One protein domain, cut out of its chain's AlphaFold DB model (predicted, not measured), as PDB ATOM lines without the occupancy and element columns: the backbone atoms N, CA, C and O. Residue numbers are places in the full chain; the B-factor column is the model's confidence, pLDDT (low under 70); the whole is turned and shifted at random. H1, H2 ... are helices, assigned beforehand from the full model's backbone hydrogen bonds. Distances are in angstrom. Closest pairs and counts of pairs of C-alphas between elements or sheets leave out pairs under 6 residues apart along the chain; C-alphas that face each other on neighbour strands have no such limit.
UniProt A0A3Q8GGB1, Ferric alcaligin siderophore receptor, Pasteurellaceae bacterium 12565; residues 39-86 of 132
ATOM      1  N   GLU A  39      29.837  15.710 -18.479       61.81
ATOM      2  CA  GLU A  39      31.069  15.821 -17.695       61.81
ATOM      3  C   GLU A  39      32.246  16.066 -18.642       61.81
ATOM      4  O   GLU A  39      32.551  15.220 -19.481       61.81
ATOM      5  N   THR A  40      32.940  17.197 -18.498       62.47
ATOM      6  CA  THR A  40      34.207  17.469 -19.185       62.47
ATOM      7  C   THR A  40      35.325  16.663 -18.507       62.47
ATOM      8  O   THR A  40      35.803  17.027 -17.430       62.47
ATOM      9  N   PRO A  41      35.800  15.543 -19.090       57.28
ATOM     10  CA  PRO A  41      36.696  14.623 -18.382       57.28
ATOM     11  C   PRO A  41      38.111  15.189 -18.194       57.28
ATOM     12  O   PRO A  41      38.884  14.642 -17.412       57.28
ATOM     13  N   ASN A  42      38.433  16.259 -18.929       62.28
ATOM     14  CA  ASN A  42      39.711  16.968 -18.927       62.28
ATOM     15  C   ASN A  42      39.589  18.380 -18.324       62.28
ATOM     16  O   ASN A  42      40.403  19.241 -18.652       62.28
ATOM     17  N   ALA A  43      38.556  18.643 -17.513       62.59
ATOM     18  CA  ALA A  43      38.403  19.934 -16.844       62.59
ATOM     19  C   ALA A  43      39.670  20.280 -16.051       62.59
ATOM     20  O   ALA A  43      40.225  19.418 -15.358       62.59
ATOM     21  N   SER A  44      40.120  21.531 -16.158       69.88
ATOM     22  CA  SER A  44      41.306  21.993 -15.437       69.88
ATOM     23  C   SER A  44      41.085  21.879 -13.926       69.88
ATOM     24  O   SER A  44      39.968  22.009 -13.408       69.88
ATOM     25  N   SER A  45      42.171  21.691 -13.177       74.50
ATOM     26  CA  SER A  45      42.119  21.741 -11.717       74.50
ATOM     27  C   SER A  45      41.576  23.070 -11.186       74.50
ATOM     28  O   SER A  45      41.083  23.107 -10.059       74.50
ATOM     29  N   GLU A  46      41.686  24.134 -11.973       75.94
ATOM     30  CA  GLU A  46      41.205  25.474 -11.639       75.94
ATOM     31  C   GLU A  46      39.678  25.564 -11.669       75.94
ATOM     32  O   GLU A  46      39.083  26.181 -10.790       75.94
ATOM     33  N   GLU A  47      39.046  24.887 -12.628       74.31
ATOM     34  CA  GLU A  47      37.592  24.903 -12.830       74.31
ATOM     35  C   GLU A  47      36.866  23.960 -11.869       74.31
ATOM     36  O   GLU A  47      35.732  24.205 -11.468       74.31
ATOM     37  N   THR A  48      37.517  22.859 -11.489       72.31
ATOM     38  CA  THR A  48      36.885  21.828 -10.655       72.31
ATOM     39  C   THR A  48      36.893  22.166  -9.168       72.31
ATOM     40  O   THR A  48      36.029  21.676  -8.445       72.31
ATOM     41  N   GLY A  49      37.864  22.954  -8.689       73.94
ATOM     42  CA  GLY A  49      38.008  23.283  -7.264       73.94
ATOM     43  C   GLY A  49      38.261  22.066  -6.361       73.94
ATOM     44  O   GLY A  49      38.037  22.132  -5.156       73.94
ATOM     45  N   ARG A  50      38.694  20.931  -6.927       80.44
ATOM     46  CA  ARG A  50      38.905  19.667  -6.200       80.44
ATOM     47  C   ARG A  50      40.390  19.384  -6.007       80.44
ATOM     48  O   ARG A  50      41.199  19.680  -6.878       80.44
ATOM     49  N   TYR A  51      40.720  18.696  -4.913       80.50
ATOM     50  CA  TYR A  51      42.070  18.171  -4.661       80.50
ATOM     51  C   TYR A  51      42.416  16.915  -5.470       80.50
ATOM     52  O   TYR A  51      43.576  16.521  -5.534       80.50
ATOM     53  N   ALA A  52      41.426  16.290  -6.109       77.31
ATOM     54  CA  ALA A  52      41.615  15.125  -6.964       77.31
ATOM     55  C   ALA A  52      41.305  15.481  -8.421       77.31
ATOM     56  O   ALA A  52      40.238  16.019  -8.720       77.31
ATOM     57  N   GLN A  53      42.226  15.144  -9.325       72.50
ATOM     58  CA  GLN A  53      42.022  15.250 -10.768       72.50
ATOM     59  C   GLN A  53      41.490  13.924 -11.318       72.50
ATOM     60  O   GLN A  53      42.046  12.865 -11.025       72.50
ATOM     61  N   LYS A  54      40.414  13.971 -12.118       65.75
ATOM     62  CA  LYS A  54      39.816  12.769 -12.733       65.75
ATOM     63  C   LYS A  54      40.723  12.173 -13.815       65.75
ATOM     64  O   LYS A  54      40.850  10.952 -13.900       65.75
ATOM     65  N   LYS A  55      41.367  13.022 -14.619       66.44
ATOM     66  CA  LYS A  55      42.355  12.639 -15.635       66.44
ATOM     67  C   LYS A  55      43.533  13.600 -15.572       66.44
ATOM     68  O   LYS A  55      43.336  14.799 -15.415       66.44
ATOM     69  N   ALA A  56      44.746  13.078 -15.701       66.50
ATOM     70  CA  ALA A  56      45.958  13.883 -15.765       66.50
ATOM     71  C   ALA A  56      46.772  13.463 -16.990       66.50
ATOM     72  O   ALA A  56      47.025  12.278 -17.213       66.50
ATOM     73  N   LYS A  57      47.188  14.441 -17.801       66.81
ATOM     74  CA  LYS A  57      48.086  14.200 -18.932       66.81
ATOM     75  C   LYS A  57      49.519  14.138 -18.398       66.81
ATOM     76  O   LYS A  57      50.193  15.153 -18.280       66.81
ATOM     77  N   GLY A  58      49.931  12.945 -17.977       68.00
ATOM     78  CA  GLY A  58      51.264  12.693 -17.429       68.00
ATOM     79  C   GLY A  58      52.350  12.561 -18.502       68.00
ATOM     80  O   GLY A  58      52.186  12.961 -19.655       68.00
ATOM     81  N   SER A  59      53.466  11.922 -18.136       59.19
ATOM     82  CA  SER A  59      54.645  11.775 -19.008       59.19
ATOM     83  C   SER A  59      54.392  10.988 -20.306       59.19
ATOM     84  O   SER A  59      55.177  11.119 -21.242       59.19
ATOM     85  N   ASN A  60      53.308  10.212 -20.384       61.22
ATOM     86  CA  ASN A  60      52.982   9.364 -21.537       61.22
ATOM     87  C   ASN A  60      52.128  10.082 -22.596       61.22
ATOM     88  O   ASN A  60      51.715   9.468 -23.573       61.22
ATOM     89  N   GLY A  61      51.805  11.367 -22.397       64.06
ATOM     90  CA  GLY A  61      51.039  12.178 -23.354       64.06
ATOM     91  C   GLY A  61      49.552  11.814 -23.479       64.06
ATOM     92  O   GLY A  61      48.798  12.552 -24.108       64.06
ATOM     93  N   MET A  62      49.110  10.728 -22.847       71.75
ATOM     94  CA  MET A  62      47.716  10.287 -22.799       71.75
ATOM     95  C   MET A  62      47.006  10.861 -21.566       71.75
ATOM     96  O   MET A  62      47.578  10.905 -20.477       71.75
ATOM     97  N   ALA A  63      45.749  11.283 -21.725       69.00
ATOM     98  CA  ALA A  63      44.895  11.699 -20.613       69.00
ATOM     99  C   ALA A  63      44.280  10.459 -19.943       69.00
ATOM    100  O   ALA A  63      43.190  10.015 -20.309       69.00
ATOM    101  N   LEU A  64      45.009   9.883 -18.987       69.88
ATOM    102  CA  LEU A  64      44.576   8.716 -18.215       69.88
ATOM    103  C   LEU A  64      44.140   9.134 -16.812       69.88
ATOM    104  O   LEU A  64      44.554  10.176 -16.295       69.88
ATOM    105  N   SER A  65      43.293   8.315 -16.187       76.50
ATOM    106  CA  SER A  65      43.046   8.459 -14.755       76.50
ATOM    107  C   SER A  65      44.264   7.972 -13.962       76.50
ATOM    108  O   SER A  65      45.076   7.176 -14.447       76.50
ATOM    109  N   ALA A  66      44.382   8.418 -12.711       73.06
ATOM    110  CA  ALA A  66      45.433   7.930 -11.817       73.06
ATOM    111  C   ALA A  66      45.322   6.416 -11.544       73.06
ATOM    112  O   ALA A  66      46.330   5.783 -11.251       73.06
ATOM    113  N   LYS A  67      44.118   5.832 -11.665       77.31
ATOM    114  CA  LYS A  67      43.888   4.388 -11.478       77.31
ATOM    115  C   LYS A  67      44.336   3.558 -12.681       77.31
ATOM    116  O   LYS A  67      44.783   2.434 -12.498       77.31
ATOM    117  N   ASP A  68      44.237   4.120 -13.882       79.19
ATOM    118  CA  ASP A  68      44.575   3.419 -15.129       79.19
ATOM    119  C   ASP A  68      46.061   3.548 -15.490       79.19
ATOM    120  O   ASP A  68      46.549   2.880 -16.399       79.19
ATOM    121  N   THR A  69      46.797   4.425 -14.802       77.69
ATOM    122  CA  THR A  69      48.233   4.598 -15.020       77.69
ATOM    123  C   THR A  69      48.989   3.578 -14.164       77.69
ATOM    124  O   THR A  69      48.987   3.709 -12.942       77.69
ATOM    125  N   PRO A  70      49.706   2.596 -14.748       81.25
ATOM    126  CA  PRO A  70      50.425   1.566 -13.981       81.25
ATOM    127  C   PRO A  70      51.676   2.111 -13.268       81.25
ATOM    128  O   PRO A  70      52.461   1.363 -12.693       81.25
ATOM    129  N   GLN A  71      51.893   3.421 -13.340       81.94
ATOM    130  CA  GLN A  71      53.002   4.130 -12.732       81.94
ATOM    131  C   GLN A  71      52.465   5.029 -11.623       81.94
ATOM    132  O   GLN A  71      51.398   5.624 -11.743       81.94
ATOM    133  N   SER A  72      53.239   5.165 -10.549       84.56
ATOM    134  CA  SER A  72      52.898   6.088  -9.470       84.56
ATOM    135  C   SER A  72      52.942   7.530  -9.979       84.56
ATOM    136  O   SER A  72      54.001   8.032 -10.362       84.56
ATOM    137  N   VAL A  73      51.780   8.177  -9.955       83.19
ATOM    138  CA  VAL A  73      51.571   9.575 -10.328       83.19
ATOM    139  C   VAL A  73      51.018  10.339  -9.130       83.19
ATOM    140  O   VAL A  73      50.173   9.830  -8.399       83.19
ATOM    141  N   THR A  74      51.501  11.560  -8.920       86.06
ATOM    142  CA  THR A  74      50.946  12.494  -7.931       86.06
ATOM    143  C   THR A  74      50.640  13.804  -8.641       86.06
ATOM    144  O   THR A  74      51.419  14.233  -9.490       86.06
ATOM    145  N   ALA A  75      49.504  14.417  -8.318       85.69
ATOM    146  CA  ALA A  75      49.093  15.702  -8.865       85.69
ATOM    147  C   ALA A  75      48.895  16.696  -7.720       85.69
ATOM    148  O   ALA A  75      48.178  16.398  -6.768       85.69
ATOM    149  N   VAL A  76      49.514  17.869  -7.837       88.56
ATOM    150  CA  VAL A  76      49.248  19.015  -6.963       88.56
ATOM    151  C   VAL A  76      48.242  19.905  -7.684       88.56
ATOM    152  O   VAL A  76      48.474  20.324  -8.815       88.56
ATOM    153  N   THR A  77      47.093  20.133  -7.056       89.38
ATOM    154  CA  THR A  77      45.959  20.855  -7.657       89.38
ATOM    155  C   THR A  77      46.015  22.349  -7.376       89.38
ATOM    156  O   THR A  77      46.608  22.780  -6.388       89.38
ATOM    157  N   HIS A  78      45.341  23.154  -8.198       88.25
ATOM    158  CA  HIS A  78      45.267  24.600  -7.977       88.25
ATOM    159  C   HIS A  78      44.607  24.935  -6.631       88.25
ATOM    160  O   HIS A  78      45.086  25.797  -5.899       88.25
ATOM    161  N   GLN A  79      43.544  24.214  -6.260       89.00
ATOM    162  CA  GLN A  79      42.897  24.403  -4.962       89.00
ATOM    163  C   GLN A  79      43.869  24.084  -3.812       89.00
ATOM    164  O   GLN A  79      43.952  24.851  -2.859       89.00
ATOM    165  N   GLN A  80      44.674  23.020  -3.925       89.06
ATOM    166  CA  GLN A  80      45.698  22.702  -2.925       89.06
ATOM    167  C   GLN A  80      46.781  23.789  -2.835       89.06
ATOM    168  O   GLN A  80      47.205  24.129  -1.733       89.06
ATOM    169  N   ILE A  81      47.203  24.362  -3.968       90.75
ATOM    170  CA  ILE A  81      48.171  25.471  -4.008       90.75
ATOM    171  C   ILE A  81      47.644  26.684  -3.242       90.75
ATOM    172  O   ILE A  81      48.381  27.249  -2.430       90.75
ATOM    173  N   ARG A  82      46.378  27.060  -3.462       90.88
ATOM    174  CA  ARG A  82      45.753  28.191  -2.764       90.88
ATOM    175  C   ARG A  82      45.591  27.927  -1.274       90.88
ATOM    176  O   ARG A  82      45.989  28.762  -0.466       90.88
ATOM    177  N   ASP A  83      45.074  26.759  -0.912       91.69
ATOM    178  CA  ASP A  83      44.733  26.452   0.478       91.69
ATOM    179  C   ASP A  83      45.983  26.255   1.353       91.69
ATOM    180  O   ASP A  83      45.978  26.596   2.534       91.69
ATOM    181  N   GLN A  84      47.080  25.754   0.773       90.75
ATOM    182  CA  GLN A  84      48.365  25.580   1.461       90.75
ATOM    183  C   GLN A  84      49.330  26.761   1.254       90.75
ATOM    184  O   GLN A  84      50.468  26.705   1.721       90.75
ATOM    185  N   ASN A  85      48.894  27.829   0.573       91.94
ATOM    186  CA  ASN A  85      49.695  29.023   0.281       91.94
ATOM    187  C   ASN A  85      51.071  28.689  -0.344       91.94
ATOM    188  O   ASN A  85      52.122  29.206   0.056       91.94
ATOM    189  N   LEU A  86      51.077  27.763  -1.310       90.31
ATOM    190  CA  LEU A  86      52.284  27.229  -1.946       90.31
ATOM    191  C   LEU A  86      52.801  28.195  -3.021       90.31
ATOM    192  O   LEU A  86      52.626  27.984  -4.216       90.31
TER     193      LEU A  86
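What this domain is: This is residues 39 to 86 of the 132 residues of the protein "Ferric alcaligin siderophore receptor" of Pasteurellaceae bacterium 12565 (UniProt A0A3Q8GGB1). Little regular structure is here: the picture is a long loop, residues 49 to 77, that runs out from the short helix H1 and folds back to the short helix H2, the two helices meeting at one end. Residues 56 to 57 pair antiparallel with residues 63 to 64 inside the loop. The printed part has 48 residues, two named helices, H1 then H2, and no named strand; the class is all helix, with 10 residues in named elements. It is only just compact, close to loose, with a radius of gyration of the C-alphas of 11.1 A, and spans 30 by 25 by 16 A.

How they stand to each other: H1, residues 45 to 48, and H2, residues 78 to 83, touch; their closest C-alphas, those of Glu 46 and His 78, are 5.5 A apart. In H2 every O i to N i+4 pair is within hydrogen-bond range; H1 is too short for such a pair.

Where its parts are: H1 begins at C-alpha 45 (42.119, 21.741, -11.717) and measures 5.3 A. H2 measures 8.7 A and ends at C-alpha 83 (44.733, 26.452, 0.478).

The domain as a whole: The C-alphas farthest apart, of Pro 70 and Asn 85, are 30.9 A apart. The printed part has no cut, and the link from H1 to H2 is long. Residues 39 to 44, 54 to 61 and 63 to 64 have pLDDT under 70.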